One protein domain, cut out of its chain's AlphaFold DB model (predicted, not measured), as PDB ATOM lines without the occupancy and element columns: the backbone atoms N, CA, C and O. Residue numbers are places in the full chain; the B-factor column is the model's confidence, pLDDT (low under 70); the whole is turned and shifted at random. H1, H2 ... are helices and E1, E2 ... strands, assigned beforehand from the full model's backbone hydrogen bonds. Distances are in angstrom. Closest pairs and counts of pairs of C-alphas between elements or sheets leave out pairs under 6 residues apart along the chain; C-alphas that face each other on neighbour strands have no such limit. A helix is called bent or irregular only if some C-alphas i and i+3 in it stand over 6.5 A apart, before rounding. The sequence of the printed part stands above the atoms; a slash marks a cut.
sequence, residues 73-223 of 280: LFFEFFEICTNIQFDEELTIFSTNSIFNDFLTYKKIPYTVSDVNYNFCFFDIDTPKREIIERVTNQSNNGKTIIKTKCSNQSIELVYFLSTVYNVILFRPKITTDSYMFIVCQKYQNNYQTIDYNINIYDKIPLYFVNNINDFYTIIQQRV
ATOM      1  N   LEU A  73      -1.658 -27.227  43.628       55.19
ATOM      2  CA  LEU A  73      -2.686 -27.697  44.555       55.19
ATOM      3  C   LEU A  73      -2.492 -27.207  46.000       55.19
ATOM      4  O   LEU A  73      -3.486 -26.935  46.661       55.19
ATOM      5  N   PHE A  74      -1.258 -27.042  46.491       57.44
ATOM      6  CA  PHE A  74      -0.988 -26.545  47.848       57.44
ATOM      7  C   PHE A  74      -1.453 -25.094  48.030       57.44
ATOM      8  O   PHE A  74      -2.202 -24.785  48.956       57.44
ATOM      9  N   PHE A  75      -1.056 -24.207  47.113       60.16
ATOM     10  CA  PHE A  75      -1.459 -22.799  47.155       60.16
ATOM     11  C   PHE A  75      -2.967 -22.641  46.943       60.16
ATOM     12  O   PHE A  75      -3.605 -21.825  47.604       60.16
ATOM     13  N   GLU A  76      -3.552 -23.458  46.066       62.88
ATOM     14  CA  GLU A  76      -4.999 -23.499  45.852       62.88
ATOM     15  C   GLU A  76      -5.758 -23.954  47.108       62.88
ATOM     16  O   GLU A  76      -6.721 -23.302  47.512       62.88
ATOM     17  N   PHE A  77      -5.311 -25.040  47.747       61.53
ATOM     18  CA  PHE A  77      -5.880 -25.572  48.987       61.53
ATOM     19  C   PHE A  77      -5.832 -24.543  50.117       61.53
ATOM     20  O   PHE A  77      -6.800 -24.356  50.849       61.53
ATOM     21  N   PHE A  78      -4.733 -23.809  50.225       58.81
ATOM     22  CA  PHE A  78      -4.587 -22.808  51.266       58.81
ATOM     23  C   PHE A  78      -5.393 -21.527  50.980       58.81
ATOM     24  O   PHE A  78      -5.986 -20.954  51.897       58.81
ATOM     25  N   GLU A  79      -5.496 -21.083  49.717       62.38
ATOM     26  CA  GLU A  79      -6.406 -19.985  49.341       62.38
ATOM     27  C   GLU A  79      -7.860 -20.348  49.692       62.38
ATOM     28  O   GLU A  79      -8.613 -19.510  50.192       62.38
ATOM     29  N   ILE A  80      -8.242 -21.614  49.510       61.44
ATOM     30  CA  ILE A  80      -9.537 -22.132  49.952       61.44
ATOM     31  C   ILE A  80      -9.676 -22.022  51.474       61.44
ATOM     32  O   ILE A  80     -10.651 -21.443  51.945       61.44
ATOM     33  N   CYS A  81      -8.706 -22.523  52.242       57.50
ATOM     34  CA  CYS A  81      -8.759 -22.502  53.708       57.50
ATOM     35  C   CYS A  81      -8.789 -21.093  54.317       57.50
ATOM     36  O   CYS A  81      -9.297 -20.923  55.419       57.50
ATOM     37  N   THR A  82      -8.248 -20.095  53.618       57.12
ATOM     38  CA  THR A  82      -8.179 -18.702  54.095       57.12
ATOM     39  C   THR A  82      -9.409 -17.881  53.728       57.12
ATOM     40  O   THR A  82      -9.825 -17.023  54.503       57.12
ATOM     41  N   ASN A  83     -10.002 -18.122  52.555       56.34
ATOM     42  CA  ASN A  83     -11.189 -17.388  52.106       56.34
ATOM     43  C   ASN A  83     -12.495 -18.027  52.576       56.34
ATOM     44  O   ASN A  83     -13.514 -17.346  52.685       56.34
ATOM     45  N   ILE A  84     -12.481 -19.329  52.829       58.84
ATOM     46  CA  ILE A  84     -13.606 -20.034  53.415       58.84
ATOM     47  C   ILE A  84     -13.297 -20.123  54.897       58.84
ATOM     48  O   ILE A  84     -12.355 -20.816  55.268       58.84
ATOM     49  N   GLN A  85     -14.070 -19.419  55.733       55.44
ATOM     50  CA  GLN A  85     -14.062 -19.636  57.179       55.44
ATOM     51  C   GLN A  85     -14.409 -21.105  57.432       55.44
ATOM     52  O   GLN A  85     -15.570 -21.504  57.509       55.44
ATOM     53  N   PHE A  86     -13.388 -21.945  57.479       50.38
ATOM     54  CA  PHE A  86     -13.482 -23.203  58.170       50.38
ATOM     55  C   PHE A  86     -13.561 -22.858  59.654       50.38
ATOM     56  O   PHE A  86     -12.786 -22.022  60.111       50.38
ATOM     57  N   ASP A  87     -14.513 -23.460  60.374       41.09
ATOM     58  CA  ASP A  87     -14.662 -23.285  61.825       41.09
ATOM     59  C   ASP A  87     -13.283 -23.267  62.523       41.09
ATOM     60  O   ASP A  87     -12.389 -24.029  62.135       41.09
ATOM     61  N   GLU A  88     -13.128 -22.393  63.529       42.28
ATOM     62  CA  GLU A  88     -11.865 -21.957  64.168       42.28
ATOM     63  C   GLU A  88     -10.886 -23.087  64.542       42.28
ATOM     64  O   GLU A  88      -9.672 -22.872  64.603       42.28
ATOM     65  N   GLU A  89     -11.377 -24.314  64.712       42.12
ATOM     66  CA  GLU A  89     -10.569 -25.510  64.946       42.12
ATOM     67  C   GLU A  89      -9.574 -25.794  63.804       42.12
ATOM     68  O   GLU A  89      -8.449 -26.213  64.065       42.12
ATOM     69  N   LEU A  90      -9.904 -25.503  62.537       40.00
ATOM     70  CA  LEU A  90      -9.001 -25.759  61.398       40.00
ATOM     71  C   LEU A  90      -7.823 -24.780  61.306       40.00
ATOM     72  O   LEU A  90      -6.770 -25.145  60.780       40.00
ATOM     73  N   THR A  91      -7.961 -23.574  61.859       39.03
ATOM     74  CA  THR A  91      -6.859 -22.604  61.963       39.03
ATOM     75  C   THR A  91      -5.711 -23.164  62.806       39.03
ATOM     76  O   THR A  91      -4.549 -22.920  62.489       39.03
ATOM     77  N   ILE A  92      -6.018 -24.012  63.796       37.09
ATOM     78  CA  ILE A  92      -5.034 -24.702  64.646       37.09
ATOM     79  C   ILE A  92      -4.459 -25.955  63.946       37.09
ATOM     80  O   ILE A  92      -3.294 -26.292  64.141       37.09
ATOM     81  N   PHE A  93      -5.217 -26.598  63.052       32.31
ATOM     82  CA  PHE A  93      -4.760 -27.752  62.253       32.31
ATOM     83  C   PHE A  93      -3.923 -27.388  61.008       32.31
ATOM     84  O   PHE A  93      -3.322 -28.271  60.387       32.31
ATOM     85  N   SER A  94      -3.864 -26.103  60.645       39.44
ATOM     86  CA  SER A  94      -3.272 -25.592  59.398       39.44
ATOM     87  C   SER A  94      -1.739 -25.609  59.325       39.44
ATOM     88  O   SER A  94      -1.191 -25.353  58.256       39.44
ATOM     89  N   THR A  95      -1.033 -25.931  60.414       42.66
ATOM     90  CA  THR A  95       0.430 -25.775  60.446       42.66
ATOM     91  C   THR A  95       1.229 -27.076  60.457       42.66
ATOM     92  O   THR A  95       2.396 -27.009  60.093       42.66
ATOM     93  N   ASN A  96       0.662 -28.253  60.786       38.69
ATOM     94  CA  ASN A  96       1.461 -29.499  60.814       38.69
ATOM     95  C   ASN A  96       0.737 -30.832  60.497       38.69
ATOM     96  O   ASN A  96       1.347 -31.683  59.852       38.69
ATOM     97  N   SER A  97      -0.516 -31.081  60.914       42.81
ATOM     98  CA  SER A  97      -1.097 -32.442  60.774       42.81
ATOM     99  C   SER A  97      -1.717 -32.705  59.397       42.81
ATOM    100  O   SER A  97      -1.425 -33.727  58.785       42.81
ATOM    101  N   ILE A  98      -2.493 -31.758  58.857       44.53
ATOM    102  CA  ILE A  98      -3.152 -31.921  57.548       44.53
ATOM    103  C   ILE A  98      -2.124 -31.989  56.423       44.53
ATOM    104  O   ILE A  98      -2.323 -32.712  55.456       44.53
ATOM    105  N   PHE A  99      -1.005 -31.275  56.552       43.88
ATOM    106  CA  PHE A  99       0.065 -31.325  55.559       43.88
ATOM    107  C   PHE A  99       0.727 -32.710  55.504       43.88
ATOM    108  O   PHE A  99       0.968 -33.232  54.416       43.88
ATOM    109  N   ASN A 100       0.939 -33.348  56.660       41.69
ATOM    110  CA  ASN A 100       1.431 -34.723  56.715       41.69
ATOM    111  C   ASN A 100       0.394 -35.714  56.161       41.69
ATOM    112  O   ASN A 100       0.755 -36.570  55.353       41.69
ATOM    113  N   ASP A 101      -0.892 -35.552  56.474       41.91
ATOM    114  CA  ASP A 101      -1.960 -36.399  55.917       41.91
ATOM    115  C   ASP A 101      -2.123 -36.205  54.391       41.91
ATOM    116  O   ASP A 101      -2.310 -37.172  53.649       41.91
ATOM    117  N   PHE A 102      -1.951 -34.975  53.893       42.25
ATOM    118  CA  PHE A 102      -1.979 -34.618  52.468       42.25
ATOM    119  C   PHE A 102      -0.788 -35.212  51.697       42.25
ATOM    120  O   PHE A 102      -0.956 -35.715  50.586       42.25
ATOM    121  N   LEU A 103       0.412 -35.225  52.289       40.44
ATOM    122  CA  LEU A 103       1.594 -35.878  51.709       40.44
ATOM    123  C   LEU A 103       1.483 -37.412  51.717       40.44
ATOM    124  O   LEU A 103       1.972 -38.075  50.798       40.44
ATOM    125  N   THR A 104       0.794 -37.978  52.710       40.69
ATOM    126  CA  THR A 104       0.557 -39.430  52.831       40.69
ATOM    127  C   THR A 104      -0.485 -39.934  51.813       40.69
ATOM    128  O   THR A 104      -0.491 -41.108  51.435       40.69
ATOM    129  N   TYR A 105      -1.308 -39.028  51.271       41.75
ATOM    130  CA  TYR A 105      -2.434 -39.312  50.373       41.75
ATOM    131  C   TYR A 105      -2.041 -39.959  49.029       41.75
ATOM    132  O   TYR A 105      -2.854 -40.650  48.416       41.75
ATOM    133  N   LYS A 106      -0.783 -39.820  48.577       42.34
ATOM    134  CA  LYS A 106      -0.301 -40.440  47.323       42.34
ATOM    135  C   LYS A 106      -0.175 -41.978  47.383       42.34
ATOM    136  O   LYS A 106       0.149 -42.573  46.357       42.34
ATOM    137  N   LYS A 107      -0.399 -42.636  48.533       37.03
ATOM    138  CA  LYS A 107      -0.112 -44.078  48.713       37.03
ATOM    139  C   LYS A 107      -1.085 -44.869  49.605       37.03
ATOM    140  O   LYS A 107      -0.680 -45.894  50.144       37.03
ATOM    141  N   ILE A 108      -2.342 -44.463  49.783       41.28
ATOM    142  CA  ILE A 108      -3.277 -45.294  50.572       41.28
ATOM    143  C   ILE A 108      -3.849 -46.413  49.673       41.28
ATOM    144  O   ILE A 108      -4.499 -46.097  48.674       41.28
ATOM    145  N   PRO A 109      -3.591 -47.705  49.963       37.25
ATOM    146  CA  PRO A 109      -4.109 -48.817  49.170       37.25
ATOM    147  C   PRO A 109      -5.634 -48.971  49.308       37.25
ATOM    148  O   PRO A 109      -6.211 -48.756  50.369       37.25
ATOM    149  N   TYR A 110      -6.255 -49.396  48.206       43.38
ATOM    150  CA  TYR A 110      -7.693 -49.455  47.902       43.38
ATOM    151  C   TYR A 110      -8.573 -50.389  48.767       43.38
ATOM    152  O   TYR A 110      -9.697 -50.685  48.375       43.38
ATOM    153  N   THR A 111      -8.109 -50.906  49.908       37.25
ATOM    154  CA  THR A 111      -8.757 -52.069  50.551       37.25
ATOM    155  C   THR A 111      -8.882 -51.978  52.070       37.25
ATOM    156  O   THR A 111      -8.589 -52.950  52.764       37.25
ATOM    157  N   VAL A 112      -9.330 -50.846  52.616       42.84
ATOM    158  CA  VAL A 112      -9.774 -50.813  54.021       42.84
ATOM    159  C   VAL A 112     -11.183 -50.237  54.083       42.84
ATOM    160  O   VAL A 112     -11.377 -49.028  53.999       42.84
ATOM    161  N   SER A 113     -12.168 -51.129  54.191       50.28
ATOM    162  CA  SER A 113     -13.606 -50.833  54.250       50.28
ATOM    163  C   SER A 113     -14.047 -50.085  55.512       50.28
ATOM    164  O   SER A 113     -15.198 -49.672  55.591       50.28
ATOM    165  N   ASP A 114     -13.145 -49.888  56.477       53.00
ATOM    166  CA  ASP A 114     -13.506 -49.465  57.834       53.00
ATOM    167  C   ASP A 114     -12.885 -48.114  58.239       53.00
ATOM    168  O   ASP A 114     -13.001 -47.689  59.389       53.00
ATOM    169  N   VAL A 115     -12.203 -47.421  57.318       59.03
ATOM    170  CA  VAL A 115     -11.589 -46.119  57.619       59.03
ATOM    171  C   VAL A 115     -12.552 -44.998  57.258       59.03
ATOM    172  O   VAL A 115     -12.711 -44.649  56.090       59.03
ATOM    173  N   ASN A 116     -13.150 -44.394  58.283       74.06
ATOM    174  CA  ASN A 116     -13.890 -43.148  58.140       74.06
ATOM    175  C   ASN A 116     -12.907 -41.986  57.946       74.06
ATOM    176  O   ASN A 116     -12.181 -41.613  58.870       74.06
ATOM    177  N   TYR A 117     -12.877 -41.405  56.749       76.94
ATOM    178  CA  TYR A 117     -11.995 -40.273  56.456       76.94
ATOM    179  C   TYR A 117     -12.505 -39.000  57.142       76.94
ATOM    180  O   TYR A 117     -13.673 -38.654  57.019       76.94
ATOM    181  N   ASN A 118     -11.640 -38.246  57.823       79.12
ATOM    182  CA  ASN A 118     -12.010 -36.913  58.327       79.12
ATOM    183  C   ASN A 118     -11.917 -35.847  57.224       79.12
ATOM    184  O   ASN A 118     -12.634 -34.842  57.242       79.12
ATOM    185  N   PHE A 119     -11.045 -36.068  56.239       83.88
ATOM    186  CA  PHE A 119     -10.792 -35.142  55.148       83.88
ATOM    187  C   PHE A 119     -10.487 -35.888  53.843       83.88
ATOM    188  O   PHE A 119      -9.680 -36.817  53.851       83.88
ATOM    189  N   CYS A 120     -11.083 -35.449  52.730       84.50
ATOM    190  CA  CYS A 120     -10.766 -35.947  51.394       84.50
ATOM    191  C   CYS A 120     -10.385 -34.800  50.451       84.50
ATOM    192  O   CYS A 120     -11.024 -33.745  50.430       84.50
ATOM    193  N   PHE A 121      -9.383 -35.037  49.608       86.12
ATOM    194  CA  PHE A 121      -9.053 -34.165  48.486       86.12
ATOM    195  C   PHE A 121      -9.096 -34.952  47.179       86.12
ATOM    196  O   PHE A 121      -8.575 -36.066  47.107       86.12
ATOM    197  N   PHE A 122      -9.694 -34.360  46.150       86.25
ATOM    198  CA  PHE A 122      -9.797 -34.945  44.819       86.25
ATOM    199  C   PHE A 122      -9.313 -33.953  43.767       86.25
ATOM    200  O   PHE A 122      -9.745 -32.798  43.742       86.25
ATOM    201  N   ASP A 123      -8.425 -34.415  42.891       86.12
ATOM    202  CA  ASP A 123      -7.948 -33.630  41.755       86.12
ATOM    203  C   ASP A 123      -8.921 -33.734  40.567       86.12
ATOM    204  O   ASP A 123      -9.816 -34.583  40.545       86.12
ATOM    205  N   ILE A 124      -8.717 -32.884  39.565       85.38
ATOM    206  CA  ILE A 124      -9.574 -32.684  38.392       85.38
ATOM    207  C   ILE A 124      -9.806 -33.941  37.555       85.38
ATOM    208  O   ILE A 124     -10.841 -34.052  36.898       85.38
ATOM    209  N   ASP A 125      -8.858 -34.870  37.599       84.88
ATOM    210  CA  ASP A 125      -8.890 -36.117  36.839       84.88
ATOM    211  C   ASP A 125      -9.476 -37.284  37.652       84.88
ATOM    212  O   ASP A 125      -9.576 -38.401  37.143       84.88
ATOM    213  N   THR A 126      -9.893 -37.044  38.902       85.06
ATOM    214  CA  THR A 126     -10.498 -38.088  39.735       85.06
ATOM    215  C   THR A 126     -11.851 -38.503  39.146       85.06
ATOM    216  O   THR A 126     -12.744 -37.661  39.000       85.06
ATOM    217  N   PRO A 127     -12.069 -39.797  38.850       89.06
ATOM    218  CA  PRO A 127     -13.352 -40.276  38.363       89.06
ATOM    219  C   PRO A 127     -14.483 -39.986  39.352       89.06
ATOM    220  O   PRO A 127     -14.393 -40.294  40.539       89.06
ATOM    221  N   LYS A 128     -15.612 -39.488  38.840       87.50
ATOM    222  CA  LYS A 128     -16.818 -39.183  39.629       87.50
ATOM    223  C   LYS A 128     -17.228 -40.330  40.568       87.50
ATOM    224  O   LYS A 128     -17.523 -40.086  41.731       87.50
ATOM    225  N   ARG A 129     -17.202 -41.576  40.074       85.75
ATOM    226  CA  ARG A 129     -17.538 -42.784  40.852       85.75
ATOM    227  C   ARG A 129     -16.649 -42.948  42.087       85.75
ATOM    228  O   ARG A 129     -17.164 -43.247  43.157       85.75
ATOM    229  N   GLU A 130     -15.347 -42.719  41.937       87.50
ATOM    230  CA  GLU A 130     -14.382 -42.824  43.033       87.50
ATOM    231  C   GLU A 130     -14.597 -41.725  44.078       87.50
ATOM    232  O   GLU A 130     -14.554 -42.002  45.275       87.50
ATOM    233  N   ILE A 131     -14.891 -40.494  43.638       89.44
ATOM    234  CA  ILE A 131     -15.215 -39.381  44.545       89.44
ATOM    235  C   ILE A 131     -16.382 -39.770  45.452       89.44
ATOM    236  O   ILE A 131     -16.310 -39.599  46.665       89.44
ATOM    237  N   ILE A 132     -17.445 -40.315  44.862       87.88
ATOM    238  CA  ILE A 132     -18.663 -40.686  45.583       87.88
ATOM    239  C   ILE A 132     -18.411 -41.811  46.570       87.88
ATOM    240  O   ILE A 132     -18.773 -41.662  47.728       87.88
ATOM    241  N   GLU A 133     -17.760 -42.887  46.131       85.62
ATOM    242  CA  GLU A 133     -17.451 -44.040  46.980       85.62
ATOM    243  C   GLU A 133     -16.656 -43.633  48.229       85.62
ATOM    244  O   GLU A 133     -16.966 -44.049  49.346       85.62
ATOM    245  N   ARG A 134     -15.663 -42.754  48.065       86.38
ATOM    246  CA  ARG A 134     -14.865 -42.262  49.194       86.38
ATOM    247  C   ARG A 134     -15.628 -41.276  50.076       86.38
ATOM    248  O   ARG A 134     -15.509 -41.343  51.295       86.38
ATOM    249  N   VAL A 135     -16.434 -40.397  49.483       87.69
ATOM    250  CA  VAL A 135     -17.308 -39.467  50.215       87.69
ATOM    251  C   VAL A 135     -18.354 -40.208  51.050       87.69
ATOM    252  O   VAL A 135     -18.675 -39.757  52.145       87.69
ATOM    253  N   THR A 136     -18.893 -41.330  50.565       85.81
ATOM    254  CA  THR A 136     -19.874 -42.131  51.317       85.81
ATOM    255  C   THR A 136     -19.263 -42.873  52.501       85.81
ATOM    256  O   THR A 136     -19.985 -43.230  53.424       85.81
ATOM    257  N   ASN A 137     -17.941 -43.051  52.506       84.12
ATOM    258  CA  ASN A 137     -17.186 -43.656  53.606       84.12
ATOM    259  C   ASN A 137     -16.567 -42.590  54.528       84.12
ATOM    260  O   ASN A 137     -15.556 -42.829  55.186       84.12
ATOM    261  N   GLN A 138     -17.111 -41.372  54.527       85.06
ATOM    262  CA  GLN A 138     -16.555 -40.269  55.293       85.06
ATOM    263  C   GLN A 138     -17.119 -40.222  56.720       85.06
ATOM    264  O   GLN A 138     -18.278 -40.555  56.962       85.06
ATOM    265  N   SER A 139     -16.304 -39.796  57.689       86.06
ATOM    266  CA  SER A 139     -16.778 -39.580  59.057       86.06
ATOM    267  C   SER A 139     -17.826 -38.463  59.097       86.06
ATOM    268  O   SER A 139     -17.773 -37.511  58.314       86.06
ATOM    269  N   ASN A 140     -18.749 -38.519  60.063       88.31
ATOM    270  CA  ASN A 140     -19.605 -37.369  60.362       88.31
ATOM    271  C   ASN A 140     -18.748 -36.118  60.598       88.31
ATOM    272  O   ASN A 140     -17.691 -36.182  61.228       88.31
ATOM    273  N   ASN A 141     -19.222 -34.981  60.098       87.38
ATOM    274  CA  ASN A 141     -18.512 -33.702  60.065       87.38
ATOM    275  C   ASN A 141     -17.240 -33.671  59.200       87.38
ATOM    276  O   ASN A 141     -16.542 -32.652  59.187       87.38
ATOM    277  N   GLY A 142     -16.965 -34.733  58.440       86.19
ATOM    278  CA  GLY A 142     -15.864 -34.775  57.493       86.19
ATOM    279  C   GLY A 142     -15.942 -33.649  56.458       86.19
ATOM    280  O   GLY A 142     -17.008 -33.089  56.181       86.19
ATOM    281  N   LYS A 143     -14.786 -33.275  55.912       85.56
ATOM    282  CA  LYS A 143     -14.642 -32.206  54.916       85.56
ATOM    283  C   LYS A 143     -14.078 -32.757  53.612       85.56
ATOM    284  O   LYS A 143     -13.218 -33.631  53.630       85.56
ATOM    285  N   THR A 144     -14.533 -32.238  52.483       88.44
ATOM    286  CA  THR A 144     -14.056 -32.682  51.168       88.44
ATOM    287  C   THR A 144     -13.768 -31.492  50.274       88.44
ATOM    288  O   THR A 144     -14.530 -30.531  50.252       88.44
ATOM    289  N   ILE A 145     -12.673 -31.538  49.522       88.00
ATOM    290  CA  ILE A 145     -12.362 -30.546  48.492       88.00
ATOM    291  C   ILE A 145     -12.150 -31.270  47.170       88.00
ATOM    292  O   ILE A 145     -11.350 -32.197  47.080       88.00
ATOM    293  N   ILE A 146     -12.860 -30.830  46.136       88.44
ATOM    294  CA  ILE A 146     -12.770 -31.404  44.794       88.44
ATOM    295  C   ILE A 146     -12.400 -30.301  43.819       88.44
ATOM    296  O   ILE A 146     -13.149 -29.339  43.656       88.44
ATOM    297  N   LYS A 147     -11.273 -30.455  43.131       88.00
ATOM    298  CA  LYS A 147     -10.931 -29.637  41.970       88.00
ATOM    299  C   LYS A 147     -11.694 -30.166  40.758       88.00
ATOM    300  O   LYS A 147     -11.678 -31.358  40.496       88.00
ATOM    301  N   THR A 148     -12.372 -29.303  40.005       88.44
ATOM    302  CA  THR A 148     -13.129 -29.704  38.804       88.44
ATOM    303  C   THR A 148     -13.113 -28.616  37.736       88.44
ATOM    304  O   THR A 148     -13.007 -27.431  38.046       88.44
ATOM    305  N   LYS A 149     -13.277 -28.988  36.461       88.44
ATOM    306  CA  LYS A 149     -13.605 -28.029  35.389       88.44
ATOM    307  C   LYS A 149     -15.050 -27.555  35.546       88.44
ATOM    308  O   LYS A 149     -15.903 -28.337  35.959       88.44
ATOM    309  N   CYS A 150     -15.336 -26.312  35.162       81.62
ATOM    310  CA  CYS A 150     -16.712 -25.822  35.036       81.62
ATOM    311  C   CYS A 150     -17.393 -26.503  33.835       81.62
ATOM    312  O   CYS A 150     -17.259 -26.030  32.704       81.62
ATOM    313  N   SER A 151     -18.059 -27.640  34.054       83.00
ATOM    314  CA  SER A 151     -18.719 -28.415  32.994       83.00
ATOM    315  C   SER A 151     -20.074 -28.966  33.439       83.00
ATOM    316  O   SER A 151     -20.350 -29.086  34.626       83.00
ATOM    317  N   ASN A 152     -20.924 -29.378  32.501       76.31
ATOM    318  CA  ASN A 152     -22.223 -29.968  32.849       76.31
ATOM    319  C   ASN A 152     -22.090 -31.245  33.703       76.31
ATOM    320  O   ASN A 152     -22.967 -31.544  34.508       76.31
ATOM    321  N   GLN A 153     -20.976 -31.975  33.579       76.25
ATOM    322  CA  GLN A 153     -20.703 -33.166  34.392       76.25
ATOM    323  C   GLN A 153     -20.459 -32.823  35.867       76.25
ATOM    324  O   GLN A 153     -20.770 -33.630  36.743       76.25
ATOM    325  N   SER A 154     -19.956 -31.620  36.169       82.81
ATOM    326  CA  SER A 154     -19.793 -31.188  37.556       82.81
ATOM    327  C   SER A 154     -21.112 -30.772  38.207       82.81
ATOM    328  O   SER A 154     -21.178 -30.792  39.426       82.81
ATOM    329  N   ILE A 155     -22.178 -30.479  37.451       88.69
ATOM    330  CA  ILE A 155     -23.493 -30.139  38.029       88.69
ATOM    331  C   ILE A 155     -24.076 -31.332  38.788       88.69
ATOM    332  O   ILE A 155     -24.514 -31.172  39.924       88.69
ATOM    333  N   GLU A 156     -24.025 -32.530  38.198       87.62
ATOM    334  CA  GLU A 156     -24.484 -33.757  38.859       87.62
ATOM    335  C   GLU A 156     -23.727 -34.010  40.163       87.62
ATOM    336  O   GLU A 156     -24.326 -34.336  41.185       87.62
ATOM    337  N   LEU A 157     -22.401 -33.845  40.125       89.69
ATOM    338  CA  LEU A 157     -21.545 -34.049  41.285       89.69
ATOM    339  C   LEU A 157     -21.812 -32.994  42.366       89.69
ATOM    340  O   LEU A 157     -21.933 -33.343  43.533       89.69
ATOM    341  N   VAL A 158     -21.953 -31.719  42.000       91.12
ATOM    342  CA  VAL A 158     -22.273 -30.646  42.955       91.12
ATOM    343  C   VAL A 158     -23.653 -30.870  43.573       91.12
ATOM    344  O   VAL A 158     -23.796 -30.721  44.783       91.12
ATOM    345  N   TYR A 159     -24.647 -31.279  42.777       90.75
ATOM    346  CA  TYR A 159     -25.978 -31.611  43.283       90.75
ATOM    347  C   TYR A 159     -25.918 -32.769  44.273       90.75
ATOM    348  O   TYR A 159     -26.378 -32.630  45.404       90.75
ATOM    349  N   PHE A 160     -25.268 -33.867  43.888       88.69
ATOM    350  CA  PHE A 160     -25.019 -35.001  44.768       88.69
ATOM    351  C   PHE A 160     -24.403 -34.563  46.101       88.69
ATOM    352  O   PHE A 160     -24.957 -34.836  47.162       88.69
ATOM    353  N   LEU A 161     -23.298 -33.819  46.054       90.56
ATOM    354  CA  LEU A 161     -22.594 -33.377  47.255       90.56
ATOM    355  C   LEU A 161     -23.465 -32.455  48.108       90.56
ATOM    356  O   LEU A 161     -23.417 -32.547  49.328       90.56
ATOM    357  N   SER A 162     -24.312 -31.625  47.492       90.44
ATOM    358  CA  SER A 162     -25.226 -30.734  48.219       90.44
ATOM    359  C   SER A 162     -26.315 -31.470  49.005       90.44
ATOM    360  O   SER A 162     -26.900 -30.890  49.913       90.44
ATOM    361  N   THR A 163     -26.567 -32.750  48.699       87.50
ATOM    362  CA  THR A 163     -27.495 -33.579  49.487       87.50
ATOM    363  C   THR A 163     -26.886 -34.104  50.790       87.50
ATOM    364  O   THR A 163     -27.627 -34.516  51.677       87.50
ATOM    365  N   VAL A 164     -25.553 -34.083  50.921       89.75
ATOM    366  CA  VAL A 164     -24.818 -34.692  52.050       89.75
ATOM    367  C   VAL A 164     -23.815 -33.756  52.730       89.75
ATOM    368  O   VAL A 164     -23.272 -34.090  53.783       89.75
ATOM    369  N   TYR A 165     -23.582 -32.576  52.157       89.88
ATOM    370  CA  TYR A 165     -22.702 -31.535  52.678       89.88
ATOM    371  C   TYR A 165     -23.343 -30.158  52.580       89.88
ATOM    372  O   TYR A 165     -24.173 -29.889  51.713       89.88
ATOM    373  N   ASN A 166     -22.807 -29.232  53.371       86.81
ATOM    374  CA  ASN A 166     -22.832 -27.822  53.017       86.81
ATOM    375  C   ASN A 166     -21.785 -27.555  51.920       86.81
ATOM    376  O   ASN A 166     -20.580 -27.606  52.182       86.81
ATOM    377  N   VAL A 167     -22.232 -27.320  50.685       88.75
ATOM    378  CA  VAL A 167     -21.353 -27.153  49.518       88.75
ATOM    379  C   VAL A 167     -21.131 -25.682  49.191       88.75
ATOM    380  O   VAL A 167     -22.072 -24.915  49.011       88.75
ATOM    381  N   ILE A 168     -19.864 -25.317  49.019       85.44
ATOM    382  CA  ILE A 168     -19.406 -23.998  48.597       85.44
ATOM    383  C   ILE A 168     -18.643 -24.157  47.285       85.44
ATOM    384  O   ILE A 168     -17.715 -24.959  47.182       85.44
ATOM    385  N   LEU A 169     -19.008 -23.369  46.277       85.25
ATOM    386  CA  LEU A 169     -18.230 -23.276  45.047       85.25
ATOM    387  C   LEU A 169     -17.228 -22.140  45.156       85.25
ATOM    388  O   LEU A 169     -17.590 -20.992  45.412       85.25
ATOM    389  N   PHE A 170     -15.961 -22.459  44.933       79.81
ATOM    390  CA  PHE A 170     -14.871 -21.515  45.083       79.81
ATOM    391  C   PHE A 170     -13.984 -21.510  43.849       79.81
ATOM    392  O   PHE A 170     -13.589 -22.552  43.333       79.81
ATOM    393  N   ARG A 171     -13.619 -20.318  43.382       78.81
ATOM    394  CA  ARG A 171     -12.576 -20.156  42.376       78.81
ATOM    395  C   ARG A 171     -11.459 -19.296  42.968       78.81
ATOM    396  O   ARG A 171     -11.706 -18.111  43.202       78.81
ATOM    397  N   PRO A 172     -10.249 -19.851  43.140       69.50
ATOM    398  CA  PRO A 172      -9.110 -19.076  43.586       69.50
ATOM    399  C   PRO A 172      -8.771 -17.999  42.547       69.50
ATOM    400  O   PRO A 172      -8.878 -18.225  41.337       69.50
ATOM    401  N   LYS A 173      -8.392 -16.802  43.003       62.47
ATOM    402  CA  LYS A 173      -8.097 -15.650  42.121       62.47
ATOM    403  C   LYS A 173      -6.870 -15.889  41.248       62.47
ATOM    404  O   LYS A 173      -6.705 -15.246  40.216       62.47
ATOM    405  N   ILE A 174      -6.021 -16.802  41.691       56.94
ATOM    406  CA  ILE A 174      -4.689 -17.073  41.166       56.94
ATOM    407  C   ILE A 174      -4.727 -17.866  39.845       56.94
ATOM    408  O   ILE A 174      -3.716 -18.005  39.161       56.94
ATOM    409  N   THR A 175      -5.889 -18.387  39.457       61.97
ATOM    410  CA  THR A 175      -5.980 -19.432  38.438       61.97
ATOM    411  C   THR A 175      -6.382 -18.875  37.074       61.97
ATOM    412  O   THR A 175      -7.365 -18.138  36.947       61.97
ATOM    413  N   THR A 176      -5.646 -19.238  36.020       63.69
ATOM    414  CA  THR A 176      -5.996 -18.903  34.622       63.69
ATOM    415  C   THR A 176      -7.022 -19.826  34.020       63.69
ATOM    416  O   THR A 176      -7.760 -19.441  33.115       63.69
ATOM    417  N   ASP A 177      -7.030 -21.068  34.479       70.25
ATOM    418  CA  ASP A 177      -7.770 -22.123  33.812       70.25
ATOM    419  C   ASP A 177      -9.195 -22.146  34.334       70.25
ATOM    420  O   ASP A 177      -9.466 -21.695  35.441       70.25
ATOM    421  N   SER A 178     -10.130 -22.699  33.575       76.12
ATOM    422  CA  SER A 178     -11.557 -22.731  33.915       76.12
ATOM    423  C   SER A 178     -11.931 -23.722  35.032       76.12
ATOM    424  O   SER A 178     -13.090 -24.133  35.117       76.12
ATOM    425  N   TYR A 179     -10.987 -24.124  35.894       82.88
ATOM    426  CA  TYR A 179     -11.326 -24.943  37.056       82.88
ATOM    427  C   TYR A 179     -11.882 -24.114  38.209       82.88
ATOM    428  O   TYR A 179     -11.708 -22.896  38.318       82.88
ATOM    429  N   MET A 180     -12.568 -24.830  39.077       84.19
ATOM    430  CA  MET A 180     -13.089 -24.378  40.345       84.19
ATOM    431  C   MET A 180     -12.874 -25.483  41.376       84.19
ATOM    432  O   MET A 180     -12.509 -26.611  41.037       84.19
ATOM    433  N   PHE A 181     -13.150 -25.152  42.622       85.56
ATOM    434  CA  PHE A 181     -13.200 -26.079  43.728       85.56
ATOM    435  C   PHE A 181     -14.622 -26.194  44.242       85.56
ATOM    436  O   PHE A 181     -15.320 -25.196  44.417       85.56
ATOM    437  N   ILE A 182     -15.027 -27.429  44.496       88.06
ATOM    438  CA  ILE A 182     -16.207 -27.757  45.275       88.06
ATOM    439  C   ILE A 182     -15.703 -28.030  46.685       88.06
ATOM    440  O   ILE A 182     -14.981 -29.001  46.914       88.06
ATOM    441  N   VAL A 183     -16.047 -27.154  47.617       86.50
ATOM    442  CA  VAL A 183     -15.654 -27.260  49.017       86.50
ATOM    443  C   VAL A 183     -16.861 -27.727  49.807       86.50
ATOM    444  O   VAL A 183     -17.870 -27.041  49.902       86.50
ATOM    445  N   CYS A 184     -16.751 -28.925  50.346       87.81
ATOM    446  CA  CYS A 184     -17.797 -29.637  51.048       87.81
ATOM    447  C   CYS A 184     -17.494 -29.593  52.545       87.81
ATOM    448  O   CYS A 184     -16.453 -30.079  52.998       87.81
ATOM    449  N   GLN A 185     -18.398 -28.998  53.315       87.38
ATOM    450  CA  GLN A 185     -18.277 -28.857  54.758       87.38
ATOM    451  C   GLN A 185     -19.314 -29.719  55.473       87.38
ATOM    452  O   GLN A 185     -20.468 -29.781  55.053       87.38
ATOM    453  N   LYS A 186     -18.892 -30.310  56.596       88.06
ATOM    454  CA  LYS A 186     -19.735 -31.044  57.544       88.06
ATOM    455  C   LYS A 186     -20.518 -32.179  56.878       88.06
ATOM    456  O   LYS A 186     -21.717 -32.043  56.663       88.06
ATOM    457  N   TYR A 187     -19.843 -33.290  56.573       89.38
ATOM    458  CA  TYR A 187     -20.524 -34.494  56.097       89.38
ATOM    459  C   TYR A 187     -21.641 -34.893  57.062       89.38
ATOM    460  O   TYR A 187     -21.403 -35.043  58.267       89.38
ATOM    461  N   GLN A 188     -22.845 -35.066  56.533       87.19
ATOM    462  CA  GLN A 188     -23.986 -35.563  57.281       87.19
ATOM    463  C   GLN A 188     -24.338 -36.940  56.743       87.19
ATOM    464  O   GLN A 188     -24.794 -37.069  55.605       87.19
ATOM    465  N   ASN A 189     -24.161 -37.971  57.572       75.88
ATOM    466  CA  ASN A 189     -24.577 -39.328  57.242       75.88
ATOM    467  C   ASN A 189     -26.108 -39.480  57.348       75.88
ATOM    468  O   ASN A 189     -26.633 -40.239  58.157       75.88
ATOM    469  N   ASN A 190     -26.830 -38.715  56.531       66.50
ATOM    470  CA  ASN A 190     -28.277 -38.815  56.341       66.50
ATOM    471  C   ASN A 190     -28.601 -39.668  55.108       66.50
ATOM    472  O   ASN A 190     -29.644 -39.498  54.475       66.50
ATOM    473  N   TYR A 191     -27.680 -40.554  54.728       61.97
ATOM    474  CA  TYR A 191     -27.713 -41.253  53.458       61.97
ATOM    475  C   TYR A 191     -28.802 -42.334  53.454       61.97
ATOM    476  O   TYR A 191     -28.552 -43.515  53.681       61.97
ATOM    477  N   GLN A 192     -30.041 -41.947  53.151       58.16
ATOM    478  CA  GLN A 192     -31.011 -42.879  52.587       58.16
ATOM    479  C   GLN A 192     -30.556 -43.163  51.158       58.16
ATOM    480  O   GLN A 192     -30.815 -42.357  50.274       58.16
ATOM    481  N   THR A 193     -29.791 -44.247  50.982       57.78
ATOM    482  CA  THR A 193     -29.369 -44.870  49.711       57.78
ATOM    483  C   THR A 193     -29.827 -44.115  48.458       57.78
ATOM    484  O   THR A 193     -30.809 -44.492  47.815       57.78
ATOM    485  N   ILE A 194     -29.131 -43.031  48.104       59.69
ATOM    486  CA  ILE A 194     -29.288 -42.420  46.787       59.69
ATOM    487  C   ILE A 194     -28.714 -43.440  45.810       59.69
ATOM    488  O   ILE A 194     -27.496 -43.604  45.731       59.69
ATOM    489  N   ASP A 195     -29.595 -44.175  45.130       66.00
ATOM    490  CA  ASP A 195     -29.201 -45.137  44.107       66.00
ATOM    491  C   ASP A 195     -28.524 -44.385  42.960       66.00
ATOM    492  O   ASP A 195     -29.166 -43.712  42.147       66.00
ATOM    493  N   TYR A 196     -27.196 -44.482  42.933       63.31
ATOM    494  CA  TYR A 196     -26.351 -43.810  41.957       63.31
ATOM    495  C   TYR A 196     -26.539 -44.355  40.534       63.31
ATOM    496  O   TYR A 196     -26.088 -43.740  39.568       63.31
ATOM    497  N   ASN A 197     -27.222 -45.496  40.390       64.00
ATOM    498  CA  ASN A 197     -27.571 -46.051  39.087       64.00
ATOM    499  C   ASN A 197     -28.758 -45.325  38.439       64.00
ATOM    500  O   ASN A 197     -29.016 -45.523  37.251       64.00
ATOM    501  N   ILE A 198     -29.478 -44.478  39.180       59.91
ATOM    502  CA  ILE A 198     -30.558 -43.665  38.621       59.91
ATOM    503  C   ILE A 198     -29.954 -42.400  38.019       59.91
ATOM    504  O   ILE A 198     -29.207 -41.690  38.688       59.91
ATOM    505  N   ASN A 199     -30.314 -42.093  36.770       67.25
ATOM    506  CA  ASN A 199     -29.947 -40.849  36.103       67.25
ATOM    507  C   ASN A 199     -30.371 -39.643  36.961       67.25
ATOM    508  O   ASN A 199     -31.545 -39.273  37.006       67.25
ATOM    509  N   ILE A 200     -29.418 -39.057  37.689       71.56
ATOM    510  CA  ILE A 200     -29.698 -37.987  38.656       71.56
ATOM    511  C   ILE A 200     -30.197 -36.735  37.928       71.56
ATOM    512  O   ILE A 200     -30.953 -35.971  38.522       71.56
ATOM    513  N   TYR A 201     -29.852 -36.564  36.643       71.50
ATOM    514  CA  TYR A 201     -30.227 -35.409  35.823       71.50
ATOM    515  C   TYR A 201     -31.724 -35.104  35.854       71.50
ATOM    516  O   TYR A 201     -32.101 -33.952  36.044       71.50
ATOM    517  N   ASP A 202     -32.566 -36.134  35.752       77.81
ATOM    518  CA  ASP A 202     -34.023 -35.967  35.711       77.81
ATOM    519  C   ASP A 202     -34.605 -35.538  37.070       77.81
ATOM    520  O   ASP A 202     -35.757 -35.118  37.163       77.81
ATOM    521  N   LYS A 203     -33.802 -35.626  38.137       82.50
ATOM    522  CA  LYS A 203     -34.169 -35.251  39.505       82.50
ATOM    523  C   LYS A 203     -33.573 -33.916  39.948       82.50
ATOM    524  O   LYS A 203     -33.946 -33.445  41.021       82.50
ATOM    525  N   ILE A 204     -32.655 -33.312  39.184       87.19
ATOM    526  CA  ILE A 204     -32.038 -32.036  39.572       87.19
ATOM    527  C   ILE A 204     -33.048 -30.910  39.329       87.19
ATOM    528  O   ILE A 204     -33.480 -30.710  38.191       87.19
ATOM    529  N   PRO A 205     -33.414 -30.125  40.356       88.81
ATOM    530  CA  PRO A 205     -34.307 -28.996  40.160       88.81
ATOM    531  C   PRO A 205     -33.727 -27.983  39.167       88.81
ATOM    532  O   PRO A 205     -32.562 -27.597  39.266       88.81
ATOM    533  N   LEU A 206     -34.555 -27.483  38.249       89.25
ATOM    534  CA  LEU A 206     -34.109 -26.552  37.206       89.25
ATOM    535  C   LEU A 206     -33.454 -25.281  37.777       89.25
ATOM    536  O   LEU A 206     -32.467 -24.796  37.229       89.25
ATOM    537  N   TYR A 207     -33.959 -24.762  38.902       88.12
ATOM    538  CA  TYR A 207     -33.366 -23.591  39.556       88.12
ATOM    539  C   TYR A 207     -31.923 -23.855  40.019       88.12
ATOM    540  O   TYR A 207     -31.087 -22.959  39.958       88.12
ATOM    541  N   PHE A 208     -31.614 -25.086  40.442       88.12
ATOM    542  CA  PHE A 208     -30.269 -25.477  40.853       88.12
ATOM    543  C   PHE A 208     -29.330 -25.470  39.648       88.12
ATOM    544  O   PHE A 208     -28.274 -24.846  39.691       88.12
ATOM    545  N   VAL A 209     -29.753 -26.097  38.544       86.88
ATOM    546  CA  VAL A 209     -29.000 -26.112  37.280       86.88
ATOM    547  C   VAL A 209     -28.704 -24.686  36.805       86.88
ATOM    548  O   VAL A 209     -27.561 -24.378  36.472       86.88
ATOM    549  N   ASN A 210     -29.703 -23.799  36.833       81.50
ATOM    550  CA  ASN A 210     -29.543 -22.404  36.420       81.50
ATOM    551  C   ASN A 210     -28.540 -21.649  37.303       81.50
ATOM    552  O   ASN A 210     -27.627 -21.027  36.768       81.50
ATOM    553  N   ASN A 211     -28.623 -21.781  38.631       81.62
ATOM    554  CA  ASN A 211     -27.683 -21.126  39.549       81.62
ATOM    555  C   ASN A 211     -26.225 -21.550  39.296       81.62
ATOM    556  O   ASN A 211     -25.313 -20.721  39.320       81.62
ATOM    557  N   ILE A 212     -25.991 -22.841  39.039       84.00
ATOM    558  CA  ILE A 212     -24.649 -23.355  38.739       84.00
ATOM    559  C   ILE A 212     -24.163 -22.851  37.373       84.00
ATOM    560  O   ILE A 212     -23.007 -22.443  37.243       84.00
ATOM    561  N   ASN A 213     -25.040 -22.823  36.369       83.56
ATOM    562  CA  ASN A 213     -24.718 -22.295  35.043       83.56
ATOM    563  C   ASN A 213     -24.393 -20.797  35.071       83.56
ATOM    564  O   ASN A 213     -23.450 -20.367  34.401       83.56
ATOM    565  N   ASP A 214     -25.112 -20.008  35.868       78.06
ATOM    566  CA  ASP A 214     -24.828 -18.585  36.059       78.06
ATOM    567  C   ASP A 214     -23.449 -18.394  36.700       78.06
ATOM    568  O   ASP A 214     -22.627 -17.611  36.213       78.06
ATOM    569  N   PHE A 215     -23.132 -19.186  37.730       79.00
ATOM    570  CA  PHE A 215     -21.806 -19.194  38.346       79.00
ATOM    571  C   PHE A 215     -20.700 -19.562  37.340       79.00
ATOM    572  O   PHE A 215     -19.675 -18.874  37.261       79.00
ATOM    573  N   TYR A 216     -20.907 -20.593  36.514       82.44
ATOM    574  CA  TYR A 216     -19.959 -20.980  35.462       82.44
ATOM    575  C   TYR A 216     -19.791 -19.889  34.410       82.44
ATOM    576  O   TYR A 216     -18.664 -19.614  33.993       82.44
ATOM    577  N   THR A 217     -20.878 -19.227  34.022       74.94
ATOM    578  CA  THR A 217     -20.854 -18.116  33.067       74.94
ATOM    579  C   THR A 217     -20.005 -16.965  33.598       74.94
ATOM    580  O   THR A 217     -19.138 -16.461  32.881       74.94
ATOM    581  N   ILE A 218     -20.164 -16.603  34.874       73.19
ATOM    582  CA  ILE A 218     -19.346 -15.571  35.529       73.19
ATOM    583  C   ILE A 218     -17.862 -15.965  35.524       73.19
ATOM    584  O   ILE A 218     -17.003 -15.137  35.197       73.19
ATOM    585  N   ILE A 219     -17.537 -17.221  35.852       73.75
ATOM    586  CA  ILE A 219     -16.154 -17.717  35.812       73.75
ATOM    587  C   ILE A 219     -15.578 -17.614  34.399       73.75
ATOM    588  O   ILE A 219     -14.485 -17.073  34.218       73.75
ATOM    589  N   GLN A 220     -16.306 -18.097  33.394       74.19
ATOM    590  CA  GLN A 220     -15.851 -18.089  32.005       74.19
ATOM    591  C   GLN A 220     -15.646 -16.664  31.485       74.19
ATOM    592  O   GLN A 220     -14.622 -16.387  30.861       74.19
ATOM    593  N   GLN A 221     -16.557 -15.738  31.791       68.88
ATOM    594  CA  GLN A 221     -16.412 -14.327  31.429       68.88
ATOM    595  C   GLN A 221     -15.159 -13.704  32.052       68.88
ATOM    596  O   GLN A 221     -14.423 -12.998  31.362       68.88
ATOM    597  N   ARG A 222     -14.868 -13.996  33.327       70.19
ATOM    598  CA  ARG A 222     -13.647 -13.513  33.994       70.19
ATOM    599  C   ARG A 222     -12.382 -14.067  33.346       70.19
ATOM    600  O   ARG A 222     -11.453 -13.299  33.097       70.19
ATOM    601  N   VAL A 223     -12.357 -15.365  33.036       73.44
ATOM    602  CA  VAL A 223     -11.231 -16.004  32.336       73.44
ATOM    603  C   VAL A 223     -11.013 -15.355  30.970       73.44
ATOM    604  O   VAL A 223      -9.891 -14.963  30.654       73.44
TER     605      VAL A 223
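AT A GLANCE: This is residues 73 to 223 of the 280 residues of an uncharacterized protein of viral metagenome (UniProt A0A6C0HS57). A four-stranded sheet forms the core, with helices over both faces: H4 and H5 run side by side along one face with H7 crossing beyond H5, while H1 slants over the other face and H3 is at the edge by E1. These make three layers, H4, H5 and H7 on one face and H1 and H3 on the other; residues 106 to 112 stick out. The printed part has 151 residues, mixed in class, with elements in the order H1 H2 H3 E1 H4 E2 H5 E3 E4 H6 H7. The sheet is mixed, ordered E1 E2 E4 E3, and the whole is compact, with a radius of gyration of the C-alphas of 15.5 A and spans of 41 by 37 by 27 A.

IN THESE COORDINATES: Begin with the sheet: E1 is residues 117 to 122, E2 residues 138 to 149, E3 residues 166 to 170 and E4 residues 179 to 185. E2 is 23.6 A long and bends by 115 degrees at residue 141; E4 is 19.4 A long. Find C-alpha 73 at (-2.686, -27.697, 44.555), where H1 runs to residue 83; H2 is residues 89 to 93. H3, residues 97 to 107, is only just irregular, with C-alphas 103 and 106 6.6 A apart. H4 is residues 128 to 136, H5 152 to 162 and H6 200 to 203. H7, residues 206 to 223, is 25.7 A long and ends at C-alpha 223, (-11.231, -16.004, 32.336).

HOW THE PARTS SIT: Look first at E1 and E2, parallel, with N 120 and O 143 2.9 A apart. E2 and E4 are antiparallel, with N 184 and O 144 at 2.7 A. E3 and E4 form a hairpin, with N 181 and O 170 at 2.7 A. E1, H4, E2 is a strand-helix-strand unit, two parallel neighbour strands with a helix between; E2, H5, E3 is a split one, with E4 between its strands. Both crossovers are right-handed. H4 runs along the strands over E1, at a height over the sheet of 9.2 A. H5, on the same face, is over E4 at 9.7 A; the closest C-alphas are those of Val 158 and Ile 182, 7.1 A apart. H1, on the opposite face, is over E2 and E4 at 9.9 A. H5 and H7 only just touch, with 3 pairs of C-alphas within 8 A, through residues 208 to 212 of H7 alone; Ile 155 and Val 209 have the closest C-alphas, 6.9 A apart. H3 is near E1, while H2 and H6 are not on the sheet. Every O i to N i+4 pair is within hydrogen-bond range in H1, H2, H4 and H7, against 5 of 7 in H3 and in H5; H6 is too short for one.

THE WHOLE: The two C-alphas farthest apart, those of Asp 114 and Gln 221, are 44.0 A apart. The printed part has no cut, and its one long link is E4 to H6, residues 186 to 199. Confidence is low, pLDDT under 70, in residues 73 to 115, 172 to 176, 190 to 199 and 221.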